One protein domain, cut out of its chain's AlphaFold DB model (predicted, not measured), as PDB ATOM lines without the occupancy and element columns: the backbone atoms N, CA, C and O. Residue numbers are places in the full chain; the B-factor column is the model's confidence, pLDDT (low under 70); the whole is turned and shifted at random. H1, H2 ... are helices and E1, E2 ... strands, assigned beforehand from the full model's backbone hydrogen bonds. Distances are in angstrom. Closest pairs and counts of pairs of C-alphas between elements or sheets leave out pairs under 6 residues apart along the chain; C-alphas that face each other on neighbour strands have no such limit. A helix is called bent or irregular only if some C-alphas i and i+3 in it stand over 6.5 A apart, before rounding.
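AT A GLANCE: This is residues 61 to 114 and 135 to 267 of the 281 residues of an uncharacterized protein of Planctomycetes bacterium (UniProt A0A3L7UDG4). A twisted sheet of five strands has the very long helix H6 lying slantwise over one face, with H1 crossing the strands on that same face near one end of H6, and the short H3 on the opposite face. Beyond the sheet, H4 and H5 gather near the beginning of H6, the short H7 follows its last turn, and H2 lies off the sheet. The printed part has 187 residues, in the order H1 E1 E2 H2 H3 E3 E4 E5 H4 H5 H6 H7; the sheet is mixed, order E2 E1 E3 E4 E5, and the class is mixed, helices and strands. It is compact by its radius of gyration of the C-alphas, 18.5 A, yet elongated, spanning 58 by 34 by 27 A.

IN THESE COORDINATES: The strands are E1, residues 78 to 84, E2, 87 to 90, E3, 153 to 162, 30.0 A, E4, 167 to 179, 38.4 A, and E5, 182 to 194, 36.8 A. H1, residues 61 to 74, begins at C-alpha 61 (-34.439, 63.164, -54.521). H6, residues 226 to 258, measures 48.2 A and ends at C-alpha 258 (-39.008, 57.080, -42.084). The other helices are H2, 97 to 114, H3, 140 to 148, H4, 200 to 207, H5, 210 to 222, and H7, 261 to 266. H2 is irregular, with C-alphas 106 and 109 7.4 A apart, and has a kink of 62 degrees near residue 104.

HOW THE PARTS SIT: E3, E4 and E5 form a meander, each strand the antiparallel neighbour of the one before; N 158 and O 171 are 2.8 A apart, N 170 and O 191 2.8 A. E1 is parallel to E3, with N 81 and O 155 at 2.8 A, and E1 and E2 form a hairpin, with N 82 and O 89 at 2.8 A. H6 is on the sheet at a height of 6.8 A, over E4 and E5; its closest C-alphas to E5 are Ala 246 and Gly 191, 3.8 A. H1, at a height of 8.4 A, touches H6 at a steep tilt of 53 degrees, opposite ways, closest at C-alphas Ala 70 and Leu 254, 5.5 A. H3 comes closest to E1 at C-alphas Ala 146 and Thr 79, 5.7 A. H4 touches H6 about perpendicular, 79 degrees, at C-alphas Val 203 and Ala 237, 5.6 A. H5 and H7 are each close to H6 but not clearly touching, with closest C-alphas 7.3 A and 5.9 A apart. H2 is only just not on the sheet, with 4 pairs of C-alphas within 10 A. Every O i to N i+4 pair is within hydrogen-bond range in H1, H3, H4 and H7, against 10 of 14 in H2, 8 of 9 in H5 and 28 of 29 in H6.

THE WHOLE: The farthest C-alphas, Gln 221 and Asn 267, are 60.4 A apart. Residues 115 to 134 are not printed; C-alphas 114 and 135 are 34.5 A apart across this cut. Of the links printed whole, none is long. Mean pLDDT of the printed part is 70.7; 62 residues are under 70, among them 91 to 114 and 260 to 267.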
ATOM      1  N   GLU A  61     -34.930  64.443 -54.007       68.69
ATOM      2  CA  GLU A  61     -34.439  63.164 -54.521       68.69
ATOM      3  C   GLU A  61     -33.573  62.418 -53.491       68.69
ATOM      4  O   GLU A  61     -33.879  61.277 -53.158       68.69
ATOM      5  N   ALA A  62     -32.592  63.082 -52.867       69.75
ATOM      6  CA  ALA A  62     -31.778  62.489 -51.801       69.75
ATOM      7  C   ALA A  62     -32.615  62.076 -50.573       69.75
ATOM      8  O   ALA A  62     -32.324  61.080 -49.907       69.75
ATOM      9  N   LEU A  63     -33.684  62.818 -50.267       73.94
ATOM     10  CA  LEU A  63     -34.627  62.465 -49.204       73.94
ATOM     11  C   LEU A  63     -35.435  61.211 -49.578       73.94
ATOM     12  O   LEU A  63     -35.553  60.295 -48.761       73.94
ATOM     13  N   ALA A  64     -35.945  61.133 -50.809       76.62
ATOM     14  CA  ALA A  64     -36.645  59.952 -51.305       76.62
ATOM     15  C   ALA A  64     -35.745  58.703 -51.278       76.62
ATOM     16  O   ALA A  64     -36.176  57.645 -50.820       76.62
ATOM     17  N   GLU A  65     -34.479  58.832 -51.676       78.44
ATOM     18  CA  GLU A  65     -33.494  57.748 -51.617       78.44
ATOM     19  C   GLU A  65     -33.226  57.276 -50.184       78.44
ATOM     20  O   GLU A  65     -33.192  56.068 -49.932       78.44
ATOM     21  N   ARG A  66     -33.119  58.206 -49.225       80.44
ATOM     22  CA  ARG A  66     -32.997  57.879 -47.795       80.44
ATOM     23  C   ARG A  66     -34.200  57.081 -47.293       80.44
ATOM     24  O   ARG A  66     -34.018  56.056 -46.636       80.44
ATOM     25  N   ILE A  67     -35.418  57.507 -47.631       81.69
ATOM     26  CA  ILE A  67     -36.649  56.797 -47.248       81.69
ATOM     27  C   ILE A  67     -36.677  55.397 -47.860       81.69
ATOM     28  O   ILE A  67     -36.923  54.426 -47.145       81.69
ATOM     29  N   LEU A  68     -36.402  55.271 -49.159       84.62
ATOM     30  CA  LEU A  68     -36.397  53.976 -49.834       84.62
ATOM     31  C   LEU A  68     -35.343  53.033 -49.238       84.62
ATOM     32  O   LEU A  68     -35.625  51.853 -49.044       84.62
ATOM     33  N   ALA A  69     -34.154  53.539 -48.890       84.06
ATOM     34  CA  ALA A  69     -33.123  52.748 -48.217       84.06
ATOM     35  C   ALA A  69     -33.611  52.221 -46.867       84.06
ATOM     36  O   ALA A  69     -33.456  51.037 -46.579       84.06
ATOM     37  N   ALA A  70     -34.265  53.067 -46.068       82.62
ATOM     38  CA  ALA A  70     -34.829  52.641 -44.794       82.62
ATOM     39  C   ALA A  70     -35.955  51.603 -44.962       82.62
ATOM     40  O   ALA A  70     -36.050  50.669 -44.162       82.62
ATOM     41  N   ILE A  71     -36.774  51.719 -46.013       82.25
ATOM     42  CA  ILE A  71     -37.796  50.720 -46.360       82.25
ATOM     43  C   ILE A  71     -37.145  49.382 -46.724       82.25
ATOM     44  O   ILE A  71     -37.568  48.353 -46.201       82.25
ATOM     45  N   ASP A  72     -36.106  49.375 -47.561       84.56
ATOM     46  CA  ASP A  72     -35.432  48.133 -47.960       84.56
ATOM     47  C   ASP A  72     -34.789  47.418 -46.764       84.56
ATOM     48  O   ASP A  72     -34.873  46.194 -46.664       84.56
ATOM     49  N   VAL A  73     -34.257  48.168 -45.792       84.06
ATOM     50  CA  VAL A  73     -33.780  47.588 -44.526       84.06
ATOM     51  C   VAL A  73     -34.930  46.969 -43.723       84.06
ATOM     52  O   VAL A  73     -34.794  45.850 -43.227       84.06
ATOM     53  N   ARG A  74     -36.081  47.649 -43.609       82.88
ATOM     54  CA  ARG A  74     -37.267  47.134 -42.892       82.88
ATOM     55  C   ARG A  74     -37.879  45.902 -43.559       82.88
ATOM     56  O   ARG A  74     -38.395  45.036 -42.860       82.88
ATOM     57  N   LEU A  75     -37.824  45.824 -44.888       84.75
ATOM     58  CA  LEU A  75     -38.322  44.693 -45.677       84.75
ATOM     59  C   LEU A  75     -37.308  43.546 -45.802       84.75
ATOM     60  O   LEU A  75     -37.583  42.582 -46.513       84.75
ATOM     61  N   ASN A  76     -36.153  43.647 -45.137       82.69
ATOM     62  CA  ASN A  76     -35.046  42.698 -45.236       82.69
ATOM     63  C   ASN A  76     -34.569  42.453 -46.684       82.69
ATOM     64  O   ASN A  76     -34.150  41.355 -47.034       82.69
ATOM     65  N   LYS A  77     -34.641  43.486 -47.534       85.31
ATOM     66  CA  LYS A  77     -34.132  43.508 -48.918       85.31
ATOM     67  C   LYS A  77     -32.776  44.208 -48.987       85.31
ATOM     68  O   LYS A  77     -32.529  45.055 -49.846       85.31
ATOM     69  N   VAL A  78     -31.925  43.904 -48.016       86.50
ATOM     70  CA  VAL A  78     -30.627  44.539 -47.818       86.50
ATOM     71  C   VAL A  78     -29.565  43.462 -47.685       86.50
ATOM     72  O   VAL A  78     -29.771  42.463 -47.004       86.50
ATOM     73  N   THR A  79     -28.420  43.661 -48.329       84.62
ATOM     74  CA  THR A  79     -27.252  42.804 -48.111       84.62
ATOM     75  C   THR A  79     -26.477  43.328 -46.913       84.62
ATOM     76  O   THR A  79     -26.032  44.475 -46.920       84.62
ATOM     77  N   ARG A  80     -26.309  42.504 -45.880       85.81
ATOM     78  CA  ARG A  80     -25.550  42.853 -44.675       85.81
ATOM     79  C   ARG A  80     -24.150  42.275 -44.759       85.81
ATOM     80  O   ARG A  80     -23.994  41.077 -44.983       85.81
ATOM     81  N   LEU A  81     -23.144  43.126 -44.611       83.25
ATOM     82  CA  LEU A  81     -21.738  42.774 -44.744       83.25
ATOM     83  C   LEU A  81     -20.961  43.224 -43.510       83.25
ATOM     84  O   LEU A  81     -21.157  44.326 -43.002       83.25
ATOM     85  N   ILE A  82     -20.021  42.393 -43.087       79.94
ATOM     86  CA  ILE A  82     -18.988  42.715 -42.112       79.94
ATOM     87  C   ILE A  82     -17.693  42.961 -42.879       79.94
ATOM     88  O   ILE A  82     -17.278  42.123 -43.682       79.94
ATOM     89  N   ARG A  83     -17.064  44.115 -42.643       75.50
ATOM     90  CA  ARG A  83     -15.735  44.437 -43.160       75.50
ATOM     91  C   ARG A  83     -14.684  43.948 -42.168       75.50
ATOM     92  O   ARG A  83     -14.627  44.427 -41.037       75.50
ATOM     93  N   THR A  84     -13.819  43.049 -42.620       68.94
ATOM     94  CA  THR A  84     -12.660  42.561 -41.862       68.94
ATOM     95  C   THR A  84     -11.407  42.883 -42.670       68.94
ATOM     96  O   THR A  84     -11.082  42.206 -43.643       68.94
ATOM     97  N   GLY A  85     -10.743  43.994 -42.337       66.94
ATOM     98  CA  GLY A  85      -9.635  44.531 -43.133       66.94
ATOM     99  C   GLY A  85     -10.071  44.912 -44.555       66.94
ATOM    100  O   GLY A  85     -10.774  45.911 -44.758       66.94
ATOM    101  N   HIS A  86      -9.645  44.111 -45.538       63.59
ATOM    102  CA  HIS A  86      -9.982  44.270 -46.959       63.59
ATOM    103  C   HIS A  86     -11.086  43.320 -47.450       63.59
ATOM    104  O   HIS A  86     -11.547  43.460 -48.585       63.59
ATOM    105  N   GLU A  87     -11.521  42.376 -46.616       68.06
ATOM    106  CA  GLU A  87     -12.528  41.379 -46.969       68.06
ATOM    107  C   GLU A  87     -13.924  41.772 -46.476       68.06
ATOM    108  O   GLU A  87     -14.085  42.509 -45.499       68.06
ATOM    109  N   PHE A  88     -14.944  41.269 -47.178       73.75
ATOM    110  CA  PHE A  88     -16.352  41.457 -46.842       73.75
ATOM    111  C   PHE A  88     -17.018  40.096 -46.694       73.75
ATOM    112  O   PHE A  88     -17.051  39.315 -47.646       73.75
ATOM    113  N   VAL A  89     -17.577  39.836 -45.518       75.31
ATOM    114  CA  VAL A  89     -18.296  38.597 -45.206       75.31
ATOM    115  C   VAL A  89     -19.770  38.928 -45.011       75.31
ATOM    116  O   VAL A  89     -20.096  39.925 -44.374       75.31
ATOM    117  N   ALA A  90     -20.674  38.123 -45.568       71.00
ATOM    118  CA  ALA A  90     -22.103  38.315 -45.338       71.00
ATOM    119  C   ALA A  90     -22.454  38.029 -43.868       71.00
ATOM    120  O   ALA A  90     -22.123  36.964 -43.361       71.00
ATOM    121  N   GLU A  91     -23.150  38.958 -43.205       69.75
ATOM    122  CA  GLU A  91     -23.575  38.833 -41.796       69.75
ATOM    123  C   GLU A  91     -24.562  37.662 -41.611       69.75
ATOM    124  O   GLU A  91     -24.563  37.003 -40.576       69.75
ATOM    125  N   ASP A  92     -25.351  37.358 -42.649       58.91
ATOM    126  CA  ASP A  92     -26.377  36.304 -42.635       58.91
ATOM    127  C   ASP A  92     -25.843  34.921 -43.047       58.91
ATOM    128  O   ASP A  92     -26.504  33.895 -42.843       58.91
ATOM    129  N   ALA A  93     -24.656  34.867 -43.657       52.22
ATOM    130  CA  ALA A  93     -24.017  33.595 -43.935       52.22
ATOM    131  C   ALA A  93     -23.531  33.056 -42.594       52.22
ATOM    132  O   ALA A  93     -22.578  33.596 -42.043       52.22
ATOM    133  N   LYS A  94     -24.176  31.998 -42.071       42.38
ATOM    134  CA  LYS A  94     -23.573  31.154 -41.026       42.38
ATOM    135  C   LYS A  94     -22.132  30.927 -41.460       42.38
ATOM    136  O   LYS A  94     -21.947  30.260 -42.482       42.38
ATOM    137  N   PRO A  95     -21.146  31.524 -40.779       46.28
ATOM    138  CA  PRO A  95     -19.807  31.460 -41.294       46.28
ATOM    139  C   PRO A  95     -19.407  29.998 -41.264       46.28
ATOM    140  O   PRO A  95     -19.497  29.343 -40.222       46.28
ATOM    141  N   ASP A  96     -19.025  29.469 -42.421       41.84
ATOM    142  CA  ASP A  96     -18.316  28.209 -42.447       41.84
ATOM    143  C   ASP A  96     -17.036  28.450 -41.646       41.84
ATOM    144  O   ASP A  96     -16.139  29.185 -42.066       41.84
ATOM    145  N   MET A  97     -17.016  27.923 -40.419       43.94
ATOM    146  CA  MET A  97     -15.944  28.169 -39.461       43.94
ATOM    147  C   MET A  97     -14.611  27.674 -40.012       43.94
ATOM    148  O   MET A  97     -13.581  28.224 -39.649       43.94
ATOM    149  N   ALA A  98     -14.613  26.710 -40.939       41.22
ATOM    150  CA  ALA A  98     -13.409  26.306 -41.647       41.22
ATOM    151  C   ALA A  98     -12.901  27.410 -42.587       41.22
ATOM    152  O   ALA A  98     -11.697  27.626 -42.663       41.22
ATOM    153  N   THR A  99     -13.801  28.146 -43.250       43.75
ATOM    154  CA  THR A  99     -13.435  29.251 -44.148       43.75
ATOM    155  C   THR A  99     -13.018  30.499 -43.370       43.75
ATOM    156  O   THR A  99     -11.978  31.070 -43.684       43.75
ATOM    157  N   LEU A 100     -13.750  30.873 -42.310       45.03
ATOM    158  CA  LEU A 100     -13.361  31.982 -41.425       45.03
ATOM    159  C   LEU A 100     -12.066  31.691 -40.668       45.03
ATOM    160  O   LEU A 100     -11.227  32.574 -40.559       45.03
ATOM    161  N   LEU A 101     -11.870  30.471 -40.158       44.16
ATOM    162  CA  LEU A 101     -10.592  30.104 -39.557       44.16
ATOM    163  C   LEU A 101      -9.505  30.061 -40.625       44.16
ATOM    164  O   LEU A 101      -8.417  30.516 -40.343       44.16
ATOM    165  N   SER A 102      -9.759  29.618 -41.857       40.94
ATOM    166  CA  SER A 102      -8.729  29.673 -42.902       40.94
ATOM    167  C   SER A 102      -8.369  31.101 -43.340       40.94
ATOM    168  O   SER A 102      -7.199  31.350 -43.617       40.94
ATOM    169  N   SER A 103      -9.321  32.044 -43.348       39.62
ATOM    170  CA  SER A 103      -9.060  33.450 -43.694       39.62
ATOM    171  C   SER A 103      -8.473  34.248 -42.526       39.62
ATOM    172  O   SER A 103      -7.615  35.098 -42.736       39.62
ATOM    173  N   LEU A 104      -8.848  33.924 -41.283       42.00
ATOM    174  CA  LEU A 104      -8.263  34.512 -40.077       42.00
ATOM    175  C   LEU A 104      -6.884  33.910 -39.758       42.00
ATOM    176  O   LEU A 104      -5.946  34.650 -39.494       42.00
ATOM    177  N   VAL A 105      -6.715  32.587 -39.807       45.28
ATOM    178  CA  VAL A 105      -5.446  31.880 -39.514       45.28
ATOM    179  C   VAL A 105      -4.421  32.056 -40.638       45.28
ATOM    180  O   VAL A 105      -3.228  31.953 -40.370       45.28
ATOM    181  N   GLY A 106      -4.868  32.350 -41.865       43.94
ATOM    182  CA  GLY A 106      -4.008  32.446 -43.044       43.94
ATOM    183  C   GLY A 106      -2.920  33.515 -42.950       43.94
ATOM    184  O   GLY A 106      -1.793  33.221 -43.318       43.94
ATOM    185  N   ASP A 107      -3.231  34.700 -42.408       45.41
ATOM    186  CA  ASP A 107      -2.258  35.805 -42.325       45.41
ATOM    187  C   ASP A 107      -2.473  36.770 -41.140       45.41
ATOM    188  O   ASP A 107      -1.509  37.363 -40.649       45.41
ATOM    189  N   SER A 108      -3.705  36.949 -40.641       44.50
ATOM    190  CA  SER A 108      -3.979  37.991 -39.642       44.50
ATOM    191  C   SER A 108      -3.888  37.488 -38.211       44.50
ATOM    192  O   SER A 108      -3.251  38.150 -37.412       44.50
ATOM    193  N   LEU A 109      -4.468  36.333 -37.878       46.81
ATOM    194  CA  LEU A 109      -4.638  35.826 -36.510       46.81
ATOM    195  C   LEU A 109      -3.354  35.204 -35.962       46.81
ATOM    196  O   LEU A 109      -3.122  35.291 -34.765       46.81
ATOM    197  N   HIS A 110      -2.481  34.661 -36.817       44.81
ATOM    198  CA  HIS A 110      -1.120  34.334 -36.392       44.81
ATOM    199  C   HIS A 110      -0.376  35.613 -36.006       44.81
ATOM    200  O   HIS A 110       0.157  35.658 -34.915       44.81
ATOM    201  N   ASN A 111      -0.446  36.684 -36.806       44.97
ATOM    202  CA  ASN A 111       0.187  37.957 -36.461       44.97
ATOM    203  C   ASN A 111      -0.491  38.667 -35.281       44.97
ATOM    204  O   ASN A 111       0.228  39.101 -34.405       44.97
ATOM    205  N   THR A 112      -1.824  38.705 -35.163       52.06
ATOM    206  CA  THR A 112      -2.512  39.345 -34.022       52.06
ATOM    207  C   THR A 112      -2.394  38.526 -32.748       52.06
ATOM    208  O   THR A 112      -2.290  39.110 -31.680       52.06
ATOM    209  N   LEU A 113      -2.384  37.189 -32.811       50.00
ATOM    210  CA  LEU A 113      -2.071  36.371 -31.638       50.00
ATOM    211  C   LEU A 113      -0.588  36.436 -31.301       50.00
ATOM    212  O   LEU A 113      -0.275  36.437 -30.126       50.00
ATOM    213  N   GLN A 114       0.317  36.502 -32.278       46.41
ATOM    214  CA  GLN A 114       1.751  36.683 -32.039       46.41
ATOM    215  C   GLN A 114       2.050  38.090 -31.518       46.41
ATOM    216  O   GLN A 114       2.949  38.239 -30.709       46.41
ATOM    217  N   ASN A 135     -17.275  60.291 -47.077       42.56
ATOM    218  CA  ASN A 135     -17.302  60.181 -48.544       42.56
ATOM    219  C   ASN A 135     -16.771  58.818 -49.041       42.56
ATOM    220  O   ASN A 135     -16.199  58.718 -50.127       42.56
ATOM    221  N   ALA A 136     -16.903  57.762 -48.233       57.69
ATOM    222  CA  ALA A 136     -16.414  56.439 -48.601       57.69
ATOM    223  C   ALA A 136     -17.275  55.850 -49.729       57.69
ATOM    224  O   ALA A 136     -18.433  55.496 -49.520       57.69
ATOM    225  N   ALA A 137     -16.724  55.752 -50.938       66.75
ATOM    226  CA  ALA A 137     -17.338  54.974 -52.009       66.75
ATOM    227  C   ALA A 137     -17.429  53.501 -51.582       66.75
ATOM    228  O   ALA A 137     -16.484  52.965 -50.998       66.75
ATOM    229  N   LEU A 138     -18.553  52.841 -51.886       74.88
ATOM    230  CA  LEU A 138     -18.736  51.430 -51.550       74.88
ATOM    231  C   LEU A 138     -17.665  50.583 -52.269       74.88
ATOM    232  O   LEU A 138     -17.581  50.635 -53.501       74.88
ATOM    233  N   PRO A 139     -16.848  49.787 -51.552       75.38
ATOM    234  CA  PRO A 139     -15.799  48.994 -52.187       75.38
ATOM    235  C   PRO A 139     -16.357  47.972 -53.185       75.38
ATOM    236  O   PRO A 139     -17.390  47.344 -52.947       75.38
ATOM    237  N   ALA A 140     -15.638  47.738 -54.287       75.44
ATOM    238  CA  ALA A 140     -16.095  46.882 -55.390       75.44
ATOM    239  C   ALA A 140     -16.424  45.433 -54.971       75.44
ATOM    240  O   ALA A 140     -17.237  44.761 -55.604       75.44
ATOM    241  N   ALA A 141     -15.807  44.927 -53.898       74.62
ATOM    242  CA  ALA A 141     -16.153  43.626 -53.329       74.62
ATOM    243  C   ALA A 141     -17.578  43.612 -52.749       74.62
ATOM    244  O   ALA A 141     -18.353  42.719 -53.079       74.62
ATOM    245  N   ALA A 142     -17.948  44.634 -51.974       76.88
ATOM    246  CA  ALA A 142     -19.289  44.776 -51.413       76.88
ATOM    247  C   ALA A 142     -20.355  44.968 -52.506       76.88
ATOM    248  O   ALA A 142     -21.422  44.361 -52.431       76.88
ATOM    249  N   VAL A 143     -20.031  45.732 -53.559       80.75
ATOM    250  CA  VAL A 143     -20.896  45.907 -54.740       80.75
ATOM    251  C   VAL A 143     -21.220  44.561 -55.391       80.75
ATOM    252  O   VAL A 143     -22.389  44.238 -55.579       80.75
ATOM    253  N   ARG A 144     -20.203  43.734 -55.669       80.75
ATOM    254  CA  ARG A 144     -20.396  42.419 -56.305       80.75
ATOM    255  C   ARG A 144     -21.289  41.492 -55.483       80.75
ATOM    256  O   ARG A 144     -22.126  40.794 -56.052       80.75
ATOM    257  N   ILE A 145     -21.129  41.480 -54.158       78.44
ATOM    258  CA  ILE A 145     -21.966  40.651 -53.276       78.44
ATOM    259  C   ILE A 145     -23.417  41.151 -53.306       78.44
ATOM    260  O   ILE A 145     -24.347  40.355 -53.418       78.44
ATOM    261  N   ALA A 146     -23.619  42.469 -53.274       80.00
ATOM    262  CA  ALA A 146     -24.945  43.068 -53.349       80.00
ATOM    263  C   ALA A 146     -25.662  42.779 -54.675       80.00
ATOM    264  O   ALA A 146     -26.842  42.430 -54.666       80.00
ATOM    265  N   GLU A 147     -24.939  42.869 -55.794       81.94
ATOM    266  CA  GLU A 147     -25.436  42.538 -57.132       81.94
ATOM    267  C   GLU A 147     -25.763  41.051 -57.270       81.94
ATOM    268  O   GLU A 147     -26.812  40.705 -57.808       81.94
ATOM    269  N   THR A 148     -24.919  40.172 -56.717       82.81
ATOM    270  CA  THR A 148     -25.170  38.720 -56.680       82.81
ATOM    271  C   THR A 148     -26.466  38.399 -55.933       82.81
ATOM    272  O   THR A 148     -27.235  37.543 -56.363       82.81
ATOM    273  N   ASN A 149     -26.741  39.129 -54.851       80.50
ATOM    274  CA  ASN A 149     -27.967  38.987 -54.065       80.50
ATOM    275  C   ASN A 149     -29.168  39.752 -54.657       80.50
ATOM    276  O   ASN A 149     -30.278  39.633 -54.146       80.50
ATOM    277  N   GLY A 150     -28.970  40.550 -55.713       81.50
ATOM    278  CA  GLY A 150     -30.022  41.353 -56.342       81.50
ATOM    279  C   GLY A 150     -30.588  42.470 -55.453       81.50
ATOM    280  O   GLY A 150     -31.717  42.912 -55.675       81.50
ATOM    281  N   HIS A 151     -29.848  42.921 -54.437       85.75
ATOM    282  CA  HIS A 151     -30.310  43.942 -53.495       85.75
ATOM    283  C   HIS A 151     -29.835  45.345 -53.887       85.75
ATOM    284  O   HIS A 151     -28.671  45.555 -54.221       85.75
ATOM    285  N   ALA A 152     -30.730  46.330 -53.771       84.75
ATOM    286  CA  ALA A 152     -30.432  47.742 -54.027       84.75
ATOM    287  C   ALA A 152     -29.888  48.486 -52.791       84.75
ATOM    288  O   ALA A 152     -29.558  49.667 -52.880       84.75
ATOM    289  N   ALA A 153     -29.807  47.816 -51.640       86.69
ATOM    290  CA  ALA A 153     -29.296  48.371 -50.394       86.69
ATOM    291  C   ALA A 153     -28.232  47.450 -49.786       86.69
ATOM    292  O   ALA A 153     -28.353  46.220 -49.836       86.69
ATOM    293  N   VAL A 154     -27.211  48.051 -49.176       85.69
ATOM    294  CA  VAL A 154     -26.113  47.349 -48.501       85.69
ATOM    295  C   VAL A 154     -25.845  47.999 -47.156       85.69
ATOM    296  O   VAL A 154     -25.729  49.219 -47.077       85.69
ATOM    297  N   ILE A 155     -25.710  47.191 -46.110       86.75
ATOM    298  CA  ILE A 155     -25.185  47.631 -44.818       86.75
ATOM    299  C   ILE A 155     -23.777  47.074 -44.676       86.75
ATOM    300  O   ILE A 155     -23.578  45.872 -44.826       86.75
ATOM    301  N   VAL A 156     -22.818  47.940 -44.370       84.25
ATOM    302  CA  VAL A 156     -21.444  47.563 -44.039       84.25
ATOM    303  C   VAL A 156     -21.200  47.871 -42.567       84.25
ATOM    304  O   VAL A 156     -21.340  49.017 -42.145       84.25
ATOM    305  N   SER A 157     -20.838  46.849 -41.799       83.19
ATOM    306  CA  SER A 157     -20.384  46.968 -40.414       83.19
ATOM    307  C   SER A 157     -18.859  46.893 -40.375       83.19
ATOM    308  O   SER A 157     -18.280  45.882 -40.771       83.19
ATOM    309  N   SER A 158     -18.218  47.953 -39.896       77.06
ATOM    310  CA  SER A 158     -16.772  48.045 -39.681       77.06
ATOM    311  C   SER A 158     -16.479  48.071 -38.185       77.06
ATOM    312  O   SER A 158     -17.223  48.692 -37.424       77.06
ATOM    313  N   PHE A 159     -15.397  47.415 -37.777       77.19
ATOM    314  CA  PHE A 159     -14.986  47.297 -36.381       77.19
ATOM    315  C   PHE A 159     -13.593  47.896 -36.204       77.19
ATOM    316  O   PHE A 159     -12.697  47.618 -37.003       77.19
ATOM    317  N   GLU A 160     -13.412  48.688 -35.156       73.12
ATOM    318  CA  GLU A 160     -12.125  49.237 -34.736       73.12
ATOM    319  C   GLU A 160     -11.943  48.945 -33.242       73.12
ATOM    320  O   GLU A 160     -12.876  49.065 -32.441       73.12
ATOM    321  N   PHE A 161     -10.748  48.486 -32.877       73.31
ATOM    322  CA  PHE A 161     -10.435  48.025 -31.529       73.31
ATOM    323  C   PHE A 161      -9.235  48.796 -31.000       73.31
ATOM    324  O   PHE A 161      -8.215  48.904 -31.675       73.31
ATOM    325  N   ASP A 162      -9.350  49.275 -29.769       71.38
ATOM    326  CA  ASP A 162      -8.258  49.860 -29.008       71.38
ATOM    327  C   ASP A 162      -8.004  48.965 -27.795       71.38
ATOM    328  O   ASP A 162      -8.665  49.060 -26.755       71.38
ATOM    329  N   LEU A 163      -7.067  48.034 -27.966       70.12
ATOM    330  CA  LEU A 163      -6.701  47.058 -26.942       70.12
ATOM    331  C   LEU A 163      -6.007  47.720 -25.744       70.12
ATOM    332  O   LEU A 163      -6.183  47.261 -24.618       70.12
ATOM    333  N   ALA A 164      -5.278  48.818 -25.965       68.69
ATOM    334  CA  ALA A 164      -4.566  49.535 -24.911       68.69
ATOM    335  C   ALA A 164      -5.534  50.237 -23.949       68.69
ATOM    336  O   ALA A 164      -5.331  50.216 -22.734       68.69
ATOM    337  N   ASN A 165      -6.610  50.819 -24.483       70.50
ATOM    338  CA  ASN A 165      -7.642  51.488 -23.690       70.50
ATOM    339  C   ASN A 165      -8.841  50.583 -23.358       70.50
ATOM    340  O   ASN A 165      -9.766  51.014 -22.666       70.50
ATOM    341  N   GLY A 166      -8.843  49.333 -23.834       72.06
ATOM    342  CA  GLY A 166      -9.952  48.400 -23.649       72.06
ATOM    343  C   GLY A 166     -11.259  48.943 -24.231       72.06
ATOM    344  O   GLY A 166     -12.298  48.908 -23.568       72.06
ATOM    345  N   ALA A 167     -11.197  49.505 -25.435       72.56
ATOM    346  CA  ALA A 167     -12.330  50.109 -26.117       72.56
ATOM    347  C   ALA A 167     -12.563  49.461 -27.484       72.56
ATOM    348  O   ALA A 167     -11.644  48.955 -28.127       72.56
ATOM    349  N   ALA A 168     -13.811  49.483 -27.937       70.25
ATOM    350  CA  ALA A 168     -14.171  49.085 -29.290       70.25
ATOM    351  C   ALA A 168     -15.191  50.061 -29.863       70.25
ATOM    352  O   ALA A 168     -16.082  50.532 -29.149       70.25
ATOM    353  N   SER A 169     -15.087  50.330 -31.158       73.25
ATOM    354  CA  SER A 169     -16.072  51.082 -31.919       73.25
ATOM    355  C   SER A 169     -16.575  50.241 -33.091       73.25
ATOM    356  O   SER A 169     -15.854  49.454 -33.708       73.25
ATOM    357  N   VAL A 170     -17.867  50.372 -33.368       74.88
ATOM    358  CA  VAL A 170     -18.542  49.707 -34.477       74.88
ATOM    359  C   VAL A 170     -19.255  50.763 -35.291       74.88
ATOM    360  O   VAL A 170     -20.163  51.433 -34.798       74.88
ATOM    361  N   THR A 171     -18.872  50.887 -36.554       78.12
ATOM    362  CA  THR A 171     -19.500  51.800 -37.505       78.12
ATOM    363  C   THR A 171     -20.357  51.011 -38.482       78.12
ATOM    364  O   THR A 171     -19.861  50.145 -39.198       78.12
ATOM    365  N   ARG A 172     -21.652  51.325 -38.537       80.50
ATOM    366  CA  ARG A 172     -22.606  50.803 -39.521       80.50
ATOM    367  C   ARG A 172     -22.878  51.863 -40.578       80.50
ATOM    368  O   ARG A 172     -23.343  52.954 -40.256       80.50
ATOM    369  N   GLN A 173     -22.610  51.534 -41.833       83.56
ATOM    370  CA  GLN A 173     -22.850  52.388 -42.993       83.56
ATOM    371  C   GLN A 173     -23.924  51.758 -43.880       83.56
ATOM    372  O   GLN A 173     -23.819  50.593 -44.255       83.56
ATOM    373  N   LEU A 174     -24.953  52.527 -44.228       84.75
ATOM    374  CA  LEU A 174     -26.008  52.130 -45.155       84.75
ATOM    375  C   LEU A 174     -25.772  52.793 -46.506       84.75
ATOM    376  O   LEU A 174     -25.771  54.018 -46.608       84.75
ATOM    377  N   PHE A 175     -25.659  51.973 -47.539       86.31
ATOM    378  CA  PHE A 175     -25.535  52.390 -48.924       86.31
ATOM    379  C   PHE A 175     -26.778  51.998 -49.715       86.31
ATOM    380  O   PHE A 175     -27.367  50.939 -49.482       86.31
ATOM    381  N   ARG A 176     -27.152  52.832 -50.684       84.81
ATOM    382  CA  ARG A 176     -28.203  52.529 -51.658       84.81
ATOM    383  C   ARG A 176     -27.684  52.733 -53.073       84.81
ATOM    384  O   ARG A 176     -26.960  53.686 -53.341       84.81
ATOM    385  N   ASN A 177     -28.085  51.834 -53.956       83.75
ATOM    386  CA  ASN A 177     -27.919  51.942 -55.392       83.75
ATOM    387  C   ASN A 177     -29.127  52.692 -55.976       83.75
ATOM    388  O   ASN A 177     -30.239  52.156 -56.007       83.75
ATOM    389  N   SER A 178     -28.914  53.943 -56.380       73.69
ATOM    390  CA  SER A 178     -29.970  54.806 -56.933       73.69
ATOM    391  C   SER A 178     -30.059  54.691 -58.459       73.69
ATOM    392  O   SER A 178     -31.144  54.797 -59.034       73.69
ATOM    393  N   LYS A 179     -28.934  54.388 -59.118       74.25
ATOM    394  CA  LYS A 179     -28.830  54.025 -60.541       74.25
ATOM    395  C   LYS A 179     -27.807  52.904 -60.694       74.25
ATOM    396  O   LYS A 179     -26.826  52.939 -59.965       74.25
ATOM    397  N   PRO A 180     -27.945  51.976 -61.660       70.81
ATOM    398  CA  PRO A 180     -27.030  50.842 -61.807       70.81
ATOM    399  C   PRO A 180     -25.545  51.241 -61.709       70.81
ATOM    400  O   PRO A 180     -25.041  51.977 -62.554       70.81
ATOM    401  N   GLY A 181     -24.862  50.761 -60.664       68.56
ATOM    402  CA  GLY A 181     -23.447  51.039 -60.386       68.56
ATOM    403  C   GLY A 181     -23.167  52.308 -59.566       68.56
ATOM    404  O   GLY A 181     -22.039  52.498 -59.116       68.56
ATOM    405  N   GLU A 182     -24.168  53.151 -59.323       81.62
ATOM    406  CA  GLU A 182     -24.081  54.395 -58.556       81.62
ATOM    407  C   GLU A 182     -24.562  54.154 -57.115       81.62
ATOM    408  O   GLU A 182     -25.756  54.198 -56.804       81.62
ATOM    409  N   TRP A 183     -23.609  53.839 -56.234       82.00
ATOM    410  CA  TRP A 183     -23.856  53.611 -54.811       82.00
ATOM    411  C   TRP A 183     -23.582  54.875 -54.003       82.00
ATOM    412  O   TRP A 183     -22.475  55.414 -54.041       82.00
ATOM    413  N   HIS A 184     -24.561  55.301 -53.212       81.88
ATOM    414  CA  HIS A 184     -24.448  56.465 -52.340       81.88
ATOM    415  C   HIS A 184     -24.572  56.072 -50.872       81.88
ATOM    416  O   HIS A 184     -25.389  55.220 -50.511       81.88
ATOM    417  N   LEU A 185     -23.770  56.719 -50.022       80.56
ATOM    418  CA  LEU A 185     -23.898  56.614 -48.574       80.56
ATOM    419  C   LEU A 185     -25.164  57.355 -48.128       80.56
ATOM    420  O   LEU A 185     -25.304  58.563 -48.313       80.56
ATOM    421  N   VAL A 186     -26.081  56.619 -47.519       81.06
ATOM    422  CA  VAL A 186     -27.363  57.125 -47.028       81.06
ATOM    423  C   VAL A 186     -27.255  57.551 -45.568       81.06
ATOM    424  O   VAL A 186     -27.811  58.574 -45.169       81.06
ATOM    425  N   SER A 187     -26.570  56.745 -44.761       80.44
ATOM    426  CA  SER A 187     -26.413  56.961 -43.326       80.44
ATOM    427  C   SER A 187     -25.168  56.245 -42.815       80.44
ATOM    428  O   SER A 187     -24.822  55.178 -43.315       80.44
ATOM    429  N   ALA A 188     -24.524  56.821 -41.804       80.62
ATOM    430  CA  ALA A 188     -23.460  56.186 -41.045       80.62
ATOM    431  C   ALA A 188     -23.706  56.434 -39.555       80.62
ATOM    432  O   ALA A 188     -23.943  57.572 -39.145       80.62
ATOM    433  N   THR A 189     -23.649  55.379 -38.750       75.56
ATOM    434  CA  THR A 189     -23.805  55.444 -37.295       75.56
ATOM    435  C   THR A 189     -22.687  54.674 -36.626       75.56
ATOM    436  O   THR A 189     -22.398  53.549 -37.027       75.56
ATOM    437  N   THR A 190     -22.109  55.247 -35.579       79.94
ATOM    438  CA  THR A 190     -21.061  54.598 -34.791       79.94
ATOM    439  C   THR A 190     -21.555  54.388 -33.368       79.94
ATOM    440  O   THR A 190     -22.114  55.306 -32.771       79.94
ATOM    441  N   GLY A 191     -21.353  53.187 -32.838       70.94
ATOM    442  CA  GLY A 191     -21.455  52.880 -31.414       70.94
ATOM    443  C   GLY A 191     -20.073  52.556 -30.868       70.94
ATOM    444  O   GLY A 191     -19.234  52.023 -31.590       70.94
ATOM    445  N   SER A 192     -19.818  52.885 -29.610       81.19
ATOM    446  CA  SER A 192     -18.542  52.602 -28.959       81.19
ATOM    447  C   SER A 192     -18.785  52.152 -27.536       81.19
ATOM    448  O   SER A 192     -19.678  52.683 -26.887       81.19
ATOM    449  N   ALA A 193     -17.976  51.227 -27.044       73.38
ATOM    450  CA  ALA A 193     -18.029  50.795 -25.659       73.38
ATOM    451  C   ALA A 193     -16.620  50.629 -25.101       73.38
ATOM    452  O   ALA A 193     -15.647  50.466 -25.841       73.38
ATOM    453  N   THR A 194     -16.533  50.646 -23.777       81.94
ATOM    454  CA  THR A 194     -15.294  50.431 -23.030       81.94
ATOM    455  C   THR A 194     -15.442  49.271 -22.052       81.94
ATOM    456  O   THR A 194     -16.551  48.874 -21.692       81.94
ATOM    457  N   THR A 195     -14.323  48.738 -21.566       77.69
ATOM    458  CA  THR A 195     -14.294  47.695 -20.522       77.69
ATOM    459  C   THR A 195     -15.043  48.077 -19.241       77.69
ATOM    460  O   THR A 195     -15.497  47.186 -18.529       77.69
ATOM    461  N   ASN A 196     -15.224  49.373 -18.966       78.94
ATOM    462  CA  ASN A 196     -15.974  49.871 -17.809       78.94
ATOM    463  C   ASN A 196     -17.499  49.740 -17.965       78.94
ATOM    464  O   ASN A 196     -18.227  49.803 -16.977       78.94
ATOM    465  N   GLU A 197     -17.986  49.590 -19.197       72.38
ATOM    466  CA  GLU A 197     -19.414  49.484 -19.525       72.38
ATOM    467  C   GLU A 197     -19.890  48.029 -19.618       72.38
ATOM    468  O   GLU A 197     -21.082  47.773 -19.793       72.38
ATOM    469  N   VAL A 198     -18.964  47.076 -19.503       75.12
ATOM    470  CA  VAL A 198     -19.238  45.645 -19.612       75.12
ATOM    471  C   VAL A 198     -19.557  45.057 -18.245       75.12
ATOM    472  O   VAL A 198     -18.793  45.204 -17.290       75.12
ATOM    473  N   THR A 199     -20.669  44.328 -18.149       78.12
ATOM    474  CA  THR A 199     -21.028  43.614 -16.921       78.12
ATOM    475  C   THR A 199     -20.380  42.225 -16.873       78.12
ATOM    476  O   THR A 199     -20.184  41.592 -17.913       78.12
ATOM    477  N   PRO A 200     -20.088  41.683 -15.673       76.25
ATOM    478  CA  PRO A 200     -19.586  40.312 -15.538       76.25
ATOM    479  C   PRO A 200     -20.513  39.263 -16.168       76.25
ATOM    480  O   PRO A 200     -20.043  38.269 -16.711       76.25
ATOM    481  N   GLU A 201     -21.825  39.511 -16.158       77.62
ATOM    482  CA  GLU A 201     -22.821  38.646 -16.800       77.62
ATOM    483  C   GLU A 201     -22.654  38.588 -18.325       77.62
ATOM    484  O   GLU A 201     -22.816  37.527 -18.915       77.62
ATOM    485  N   GLN A 202     -22.289  39.697 -18.980       74.31
ATOM    486  CA  GLN A 202     -22.031  39.708 -20.425       74.31
ATOM    487  C   GLN A 202     -20.807  38.865 -20.786       74.31
ATOM    488  O   GLN A 202     -20.843  38.127 -21.766       74.31
ATOM    489  N   VAL A 203     -19.750  38.923 -19.972       74.44
ATOM    490  CA  VAL A 203     -18.556  38.085 -20.160       74.44
ATOM    491  C   VAL A 203     -18.906  36.606 -19.977       74.44
ATOM    492  O   VAL A 203     -18.504  35.783 -20.796       74.44
ATOM    493  N   GLN A 204     -19.718  36.280 -18.966       75.31
ATOM    494  CA  GLN A 204     -20.176  34.912 -18.719       75.31
ATOM    495  C   GLN A 204     -21.042  34.380 -19.868       75.31
ATOM    496  O   GLN A 204     -20.860  33.248 -20.297       75.31
ATOM    497  N   ASN A 205     -21.933  35.206 -20.422       76.38
ATOM    498  CA  ASN A 205     -22.778  34.819 -21.554       76.38
ATOM    499  C   ASN A 205     -21.960  34.506 -22.816       76.38
ATOM    500  O   ASN A 205     -22.330  33.614 -23.576       76.38
ATOM    501  N   ILE A 206     -20.851  35.219 -23.036       74.75
ATOM    502  CA  ILE A 206     -19.925  34.936 -24.141       74.75
ATOM    503  C   ILE A 206     -19.130  33.667 -23.862       74.75
ATOM    504  O   ILE A 206     -18.974  32.842 -24.754       74.75
ATOM    505  N   GLU A 207     -18.650  33.484 -22.632       74.62
ATOM    506  CA  GLU A 207     -17.986  32.244 -22.225       74.62
ATOM    507  C   GLU A 207     -18.919  31.033 -22.368       74.62
ATOM    508  O   GLU A 207     -18.472  29.941 -22.716       74.62
ATOM    509  N   ASP A 208     -20.218  31.222 -22.136       78.62
ATOM    510  CA  ASP A 208     -21.207  30.162 -22.226       78.62
ATOM    511  C   ASP A 208     -21.642  29.809 -23.650       78.62
ATOM    512  O   ASP A 208     -22.232  28.736 -23.843       78.62
ATOM    513  N   ASP A 209     -21.294  30.640 -24.634       74.94
ATOM    514  CA  ASP A 209     -21.610  30.421 -26.040       74.94
ATOM    515  C   ASP A 209     -20.961  29.114 -26.557       74.94
ATOM    516  O   ASP A 209     -19.747  28.911 -26.415       74.94
ATOM    517  N   PRO A 210     -21.734  28.200 -27.181       71.00
ATOM    518  CA  PRO A 210     -21.219  26.934 -27.700       71.00
ATOM    519  C   PRO A 210     -20.051  27.076 -28.684       71.00
ATOM    520  O   PRO A 210     -19.164  26.221 -28.697       71.00
ATOM    521  N   GLN A 211     -20.035  28.126 -29.508       68.56
ATOM    522  CA  GLN A 211     -18.967  28.372 -30.479       68.56
ATOM    523  C   GLN A 211     -17.712  28.901 -29.782       68.56
ATOM    524  O   GLN A 211     -16.603  28.450 -30.071       68.56
ATOM    525  N   VAL A 212     -17.880  29.787 -28.799       69.31
ATOM    526  CA  VAL A 212     -16.768  30.311 -27.995       69.31
ATOM    527  C   VAL A 212     -16.146  29.208 -27.144       69.31
ATOM    528  O   VAL A 212     -14.926  29.131 -27.074       69.31
ATOM    529  N   LYS A 213     -16.944  28.286 -26.589       70.06
ATOM    530  CA  LYS A 213     -16.454  27.091 -25.873       70.06
ATOM    531  C   LYS A 213     -15.615  26.164 -26.750       70.06
ATOM    532  O   LYS A 213     -14.630  25.595 -26.284       70.06
ATOM    533  N   GLN A 214     -15.990  26.000 -28.018       65.38
ATOM    534  CA  GLN A 214     -15.204  25.212 -28.971       65.38
ATOM    535  C   GLN A 214     -13.867  25.892 -29.281       65.38
ATOM    536  O   GLN A 214     -12.826  25.237 -29.281       65.38
ATOM    537  N   ILE A 215     -13.888  27.208 -29.491       66.38
ATOM    538  CA  ILE A 215     -12.698  28.009 -29.798       66.38
ATOM    539  C   ILE A 215     -11.762  28.095 -28.582       66.38
ATOM    540  O   ILE A 215     -10.564  27.865 -28.721       66.38
ATOM    541  N   SER A 216     -12.287  28.337 -27.380       63.25
ATOM    542  CA  SER A 216     -11.510  28.387 -26.135       63.25
ATOM    543  C   SER A 216     -10.926  27.020 -25.763       63.25
ATOM    544  O   SER A 216      -9.788  26.937 -25.298       63.25
ATOM    545  N   GLY A 217     -11.650  25.933 -26.044       64.44
ATOM    546  CA  GLY A 217     -11.159  24.561 -25.907       64.44
ATOM    547  C   GLY A 217      -9.992  24.226 -26.844       64.44
ATOM    548  O   GLY A 217      -9.108  23.465 -26.460       64.44
ATOM    549  N   LEU A 218      -9.953  24.812 -28.044       63.66
ATOM    550  CA  LEU A 218      -8.827  24.684 -28.978       63.66
ATOM    551  C   LEU A 218      -7.660  25.610 -28.594       63.66
ATOM    552  O   LEU A 218      -6.509  25.183 -28.595       63.66
ATOM    553  N   LEU A 219      -7.942  26.856 -28.204       61.41
ATOM    554  CA  LEU A 219      -6.932  27.844 -27.797       61.41
ATOM    555  C   LEU A 219      -6.217  27.470 -26.499       61.41
ATOM    556  O   LEU A 219      -5.011  27.657 -26.409       61.41
ATOM    557  N   SER A 220      -6.916  26.885 -25.527       60.06
ATOM    558  CA  SER A 220      -6.302  26.378 -24.288       60.06
ATOM    559  C   SER A 220      -5.312  25.230 -24.524       60.06
ATOM    560  O   SER A 220      -4.450  24.985 -23.684       60.06
ATOM    561  N   GLN A 221      -5.391  24.548 -25.672       58.62
ATOM    562  CA  GLN A 221      -4.412  23.536 -26.085       58.62
ATOM    563  C   GLN A 221      -3.200  24.145 -26.809       58.62
ATOM    564  O   GLN A 221      -2.154  23.503 -26.887       58.62
ATOM    565  N   LEU A 222      -3.335  25.367 -27.334       56.97
ATOM    566  CA  LEU A 222      -2.339  26.062 -28.159       56.97
ATOM    567  C   LEU A 222      -1.612  27.198 -27.416       56.97
ATOM    568  O   LEU A 222      -0.481  27.515 -27.771       56.97
ATOM    569  N   SER A 223      -2.223  27.792 -26.386       50.25
ATOM    570  CA  SER A 223      -1.655  28.883 -25.590       50.25
ATOM    571  C   SER A 223      -1.780  28.593 -24.086       50.25
ATOM    572  O   SER A 223      -2.889  28.355 -23.604       50.25
ATOM    573  N   PRO A 224      -0.670  28.608 -23.320       55.00
ATOM    574  CA  PRO A 224      -0.675  28.290 -21.894       55.00
ATOM    575  C   PRO A 224      -1.028  29.473 -20.977       55.00
ATOM    576  O   PRO A 224      -1.032  29.278 -19.763       55.00
ATOM    577  N   ASP A 225      -1.295  30.681 -21.496       62.69
ATOM    578  CA  ASP A 225      -1.606  31.845 -20.649       62.69
ATOM    579  C   ASP A 225      -3.125  32.031 -20.435       62.69
ATOM    580  O   ASP A 225      -3.819  32.531 -21.330       62.69
ATOM    581  N   PRO A 226      -3.666  31.693 -19.247       63.91
ATOM    582  CA  PRO A 226      -5.087  31.834 -18.933       63.91
ATOM    583  C   PRO A 226      -5.575  33.292 -18.889       63.91
ATOM    584  O   PRO A 226      -6.780  33.531 -18.992       63.91
ATOM    585  N   ASN A 227      -4.680  34.277 -18.757       67.69
ATOM    586  CA  ASN A 227      -5.078  35.687 -18.732       67.69
ATOM    587  C   ASN A 227      -5.440  36.211 -20.128       67.69
ATOM    588  O   ASN A 227      -6.351  37.027 -20.250       67.69
ATOM    589  N   SER A 228      -4.794  35.697 -21.178       65.62
ATOM    590  CA  SER A 228      -5.054  36.095 -22.569       65.62
ATOM    591  C   SER A 228      -6.491  35.781 -23.010       65.62
ATOM    592  O   SER A 228      -7.172  36.628 -23.588       65.62
ATOM    593  N   LEU A 229      -6.998  34.598 -22.644       70.12
ATOM    594  CA  LEU A 229      -8.370  34.180 -22.930       70.12
ATOM    595  C   LEU A 229      -9.385  35.069 -22.206       70.12
ATOM    596  O   LEU A 229     -10.375  35.491 -22.798       70.12
ATOM    597  N   LYS A 230      -9.125  35.393 -20.937       71.25
ATOM    598  CA  LYS A 230      -9.998  36.263 -20.147       71.25
ATOM    599  C   LYS A 230     -10.079  37.672 -20.739       71.25
ATOM    600  O   LYS A 230     -11.176  38.215 -20.848       71.25
ATOM    601  N   THR A 231      -8.950  38.238 -21.167       70.75
ATOM    602  CA  THR A 231      -8.910  39.537 -21.857       70.75
ATOM    603  C   THR A 231      -9.659  39.482 -23.189       70.75
ATOM    604  O   THR A 231     -10.442  40.381 -23.478       70.75
ATOM    605  N   ALA A 232      -9.505  38.409 -23.971       69.94
ATOM    606  CA  ALA A 232     -10.236  38.230 -25.226       69.94
ATOM    607  C   ALA A 232     -11.757  38.129 -25.014       69.94
ATOM    608  O   ALA A 232     -12.519  38.752 -25.751       69.94
ATOM    609  N   LEU A 233     -12.211  37.405 -23.984       75.00
ATOM    610  CA  LEU A 233     -13.630  37.323 -23.613       75.00
ATOM    611  C   LEU A 233     -14.175  38.682 -23.163       75.00
ATOM    612  O   LEU A 233     -15.263  39.087 -23.578       75.00
ATOM    613  N   GLN A 234     -13.403  39.415 -22.360       73.00
ATOM    614  CA  GLN A 234     -13.768  40.756 -21.921       73.00
ATOM    615  C   GLN A 234     -13.875  41.719 -23.110       73.00
ATOM    616  O   GLN A 234     -14.867  42.433 -23.222       73.00
ATOM    617  N   MET A 235     -12.916  41.691 -24.038       73.81
ATOM    618  CA  MET A 235     -12.981  42.479 -25.270       73.81
ATOM    619  C   MET A 235     -14.145  42.046 -26.164       73.81
ATOM    620  O   MET A 235     -14.831  42.904 -26.708       73.81
ATOM    621  N   GLY A 236     -14.451  40.750 -26.254       69.88
ATOM    622  CA  GLY A 236     -15.643  40.257 -26.948       69.88
ATOM    623  C   GLY A 236     -16.928  40.890 -26.410       69.88
ATOM    624  O   GLY A 236     -17.785  41.311 -27.187       69.88
ATOM    625  N   ALA A 237     -17.033  41.048 -25.089       72.94
ATOM    626  CA  ALA A 237     -18.166  41.720 -24.460       72.94
ATOM    627  C   ALA A 237     -18.192  43.230 -24.735       72.94
ATOM    628  O   ALA A 237     -19.265  43.782 -24.988       72.94
ATOM    629  N   VAL A 238     -17.028  43.890 -24.775       70.62
ATOM    630  CA  VAL A 238     -16.923  45.298 -25.198       70.62
ATOM    631  C   VAL A 238     -17.429  45.459 -26.635       70.62
ATOM    632  O   VAL A 238     -18.242  46.337 -26.908       70.62
ATOM    633  N   VAL A 239     -17.025  44.574 -27.548       75.69
ATOM    634  CA  VAL A 239     -17.448  44.607 -28.957       75.69
ATOM    635  C   VAL A 239     -18.943  44.347 -29.102       75.69
ATOM    636  O   VAL A 239     -19.610  45.062 -29.847       75.69
ATOM    637  N   GLN A 240     -19.497  43.373 -28.374       74.31
ATOM    638  CA  GLN A 240     -20.943  43.133 -28.369       74.31
ATOM    639  C   GLN A 240     -21.720  44.347 -27.850       74.31
ATOM    640  O   GLN A 240     -22.745  44.706 -28.430       74.31
ATOM    641  N   SER A 241     -21.219  45.013 -26.807       76.12
ATOM    642  CA  SER A 241     -21.814  46.248 -26.291       76.12
ATOM    643  C   SER A 241     -21.751  47.374 -27.329       76.12
ATOM    644  O   SER A 241     -22.778  47.975 -27.646       76.12
ATOM    645  N   ALA A 242     -20.589  47.603 -27.947       70.38
ATOM    646  CA  ALA A 242     -20.415  48.606 -28.997       70.38
ATOM    647  C   ALA A 242     -21.321  48.334 -30.212       70.38
ATOM    648  O   ALA A 242     -21.945  49.257 -30.737       70.38
ATOM    649  N   LEU A 243     -21.461  47.067 -30.617       77.62
ATOM    650  CA  LEU A 243     -22.365  46.634 -31.683       77.62
ATOM    651  C   LEU A 243     -23.834  46.880 -31.320       77.62
ATOM    652  O   LEU A 243     -24.588  47.383 -32.150       77.62
ATOM    653  N   ALA A 244     -24.244  46.561 -30.091       75.44
ATOM    654  CA  ALA A 244     -25.603  46.807 -29.619       75.44
ATOM    655  C   ALA A 244     -25.923  48.310 -29.589       75.44
ATOM    656  O   ALA A 244     -26.988  48.725 -30.047       75.44
ATOM    657  N   GLN A 245     -24.988  49.139 -29.118       76.75
ATOM    658  CA  GLN A 245     -25.125  50.597 -29.146       76.75
ATOM    659  C   GLN A 245     -25.206  51.131 -30.582       76.75
ATOM    660  O   GLN A 245     -26.077  51.950 -30.887       76.75
ATOM    661  N   ALA A 246     -24.348  50.633 -31.478       73.81
ATOM    662  CA  ALA A 246     -24.377  50.984 -32.893       73.81
ATOM    663  C   ALA A 246     -25.719  50.604 -33.530       73.81
ATOM    664  O   ALA A 246     -26.273  51.391 -34.292       73.81
ATOM    665  N   GLU A 247     -26.280  49.442 -33.186       79.62
ATOM    666  CA  GLU A 247     -27.570  48.993 -33.708       79.62
ATOM    667  C   GLU A 247     -28.731  49.846 -33.197       79.62
ATOM    668  O   GLU A 247     -29.598  50.238 -33.976       79.62
ATOM    669  N   VAL A 248     -28.743  50.208 -31.912       79.19
ATOM    670  CA  VAL A 248     -29.755  51.124 -31.365       79.19
ATOM    671  C   VAL A 248     -29.696  52.477 -32.078       79.19
ATOM    672  O   VAL A 248     -30.734  52.996 -32.499       79.19
ATOM    673  N   ALA A 249     -28.497  53.033 -32.265       76.12
ATOM    674  CA  ALA A 249     -28.302  54.289 -32.985       76.12
ATOM    675  C   ALA A 249     -28.728  54.180 -34.460       76.12
ATOM    676  O   ALA A 249     -29.388  55.079 -34.995       76.12
ATOM    677  N   PHE A 250     -28.406  53.060 -35.107       83.25
ATOM    678  CA  PHE A 250     -28.781  52.774 -36.487       83.25
ATOM    679  C   PHE A 250     -30.303  52.704 -36.645       83.25
ATOM    680  O   PHE A 250     -30.878  53.416 -37.469       83.25
ATOM    681  N   GLN A 251     -30.985  51.934 -35.795       83.06
ATOM    682  CA  GLN A 251     -32.446  51.817 -35.797       83.06
ATOM    683  C   GLN A 251     -33.140  53.150 -35.505       83.06
ATOM    684  O   GLN A 251     -34.134  53.478 -36.158       83.06
ATOM    685  N   ALA A 252     -32.612  53.946 -34.571       80.50
ATOM    686  CA  ALA A 252     -33.114  55.292 -34.308       80.50
ATOM    687  C   ALA A 252     -33.003  56.185 -35.554       80.50
ATOM    688  O   ALA A 252     -33.965  56.861 -35.918       80.50
ATOM    689  N   THR A 253     -31.872  56.120 -36.259       79.75
ATOM    690  CA  THR A 253     -31.647  56.886 -37.493       79.75
ATOM    691  C   THR A 253     -32.593  56.453 -38.614       79.75
ATOM    692  O   THR A 253     -33.201  57.302 -39.267       79.75
ATOM    693  N   LEU A 254     -32.807  55.147 -38.799       82.94
ATOM    694  CA  LEU A 254     -33.799  54.630 -39.749       82.94
ATOM    695  C   LEU A 254     -35.212  55.118 -39.418       82.94
ATOM    696  O   LEU A 254     -35.963  55.507 -40.314       82.94
ATOM    697  N   GLN A 255     -35.579  55.122 -38.137       81.75
ATOM    698  CA  GLN A 255     -36.882  55.603 -37.691       81.75
ATOM    699  C   GLN A 255     -37.049  57.110 -37.933       81.75
ATOM    700  O   GLN A 255     -38.113  57.550 -38.373       81.75
ATOM    701  N   ASP A 256     -36.009  57.903 -37.685       78.00
ATOM    702  CA  ASP A 256     -36.012  59.345 -37.938       78.00
ATOM    703  C   ASP A 256     -36.121  59.665 -39.441       78.00
ATOM    704  O   ASP A 256     -36.837  60.600 -39.814       78.00
ATOM    705  N   ILE A 257     -35.490  58.858 -40.306       79.12
ATOM    706  CA  ILE A 257     -35.634  58.939 -41.770       79.12
ATOM    707  C   ILE A 257     -37.075  58.622 -42.195       79.12
ATOM    708  O   ILE A 257     -37.688  59.411 -42.912       79.12
ATOM    709  N   LEU A 258     -37.646  57.506 -41.726       76.50
ATOM    710  CA  LEU A 258     -39.008  57.080 -42.084       76.50
ATOM    711  C   LEU A 258     -40.086  58.056 -41.600       76.50
ATOM    712  O   LEU A 258     -41.116  58.216 -42.247       76.50
ATOM    713  N   THR A 259     -39.855  58.713 -40.464       72.94
ATOM    714  CA  THR A 259     -40.785  59.702 -39.895       72.94
ATOM    715  C   THR A 259     -40.552  61.123 -40.412       72.94
ATOM    716  O   THR A 259     -41.194  62.054 -39.926       72.94
ATOM    717  N   ALA A 260     -39.640  61.309 -41.377       64.12
ATOM    718  CA  ALA A 260     -39.242  62.605 -41.932       64.12
ATOM    719  C   ALA A 260     -38.817  63.645 -40.869       64.12
ATOM    720  O   ALA A 260     -38.815  64.853 -41.121       64.12
ATOM    721  N   ARG A 261     -38.418  63.208 -39.665       56.81
ATOM    722  CA  ARG A 261     -37.908  64.110 -38.617       56.81
ATOM    723  C   ARG A 261     -36.585  64.742 -39.020       56.81
ATOM    724  O   ARG A 261     -36.337  65.895 -38.679       56.81
ATOM    725  N   THR A 262     -35.767  64.015 -39.776       53.47
ATOM    726  CA  THR A 262     -34.546  64.537 -40.404       53.47
ATOM    727  C   THR A 262     -34.856  65.682 -41.363       53.47
ATOM    728  O   THR A 262     -34.221  66.728 -41.275       53.47
ATOM    729  N   ALA A 263     -35.906  65.553 -42.179       52.62
ATOM    730  CA  ALA A 263     -36.346  66.606 -43.093       52.62
ATOM    731  C   ALA A 263     -36.797  67.880 -42.359       52.62
ATOM    732  O   ALA A 263     -36.475  68.975 -42.800       52.62
ATOM    733  N   ASN A 264     -37.477  67.751 -41.214       48.44
ATOM    734  CA  ASN A 264     -37.898  68.894 -40.390       48.44
ATOM    735  C   ASN A 264     -36.754  69.534 -39.581       48.44
ATOM    736  O   ASN A 264     -36.845  70.708 -39.226       48.44
ATOM    737  N   ARG A 265     -35.694  68.779 -39.255       52.44
ATOM    738  CA  ARG A 265     -34.480  69.320 -38.619       52.44
ATOM    739  C   ARG A 265     -33.601  70.064 -39.623       52.44
ATOM    740  O   ARG A 265     -33.077  71.117 -39.281       52.44
ATOM    741  N   GLU A 266     -33.460  69.531 -40.836       47.91
ATOM    742  CA  GLU A 266     -32.690  70.155 -41.921       47.91
ATOM    743  C   GLU A 266     -33.462  71.314 -42.586       47.91
ATOM    744  O   GLU A 266     -32.852  72.289 -43.016       47.91
ATOM    745  N   ASN A 267     -34.801  71.257 -42.616       44.41
ATOM    746  CA  ASN A 267     -35.690  72.319 -43.094       44.41
ATOM    747  C   ASN A 267     -36.752  72.653 -42.033       44.41
ATOM    748  O   ASN A 267     -37.868  72.125 -42.097       44.41
TER     749      ASN A 267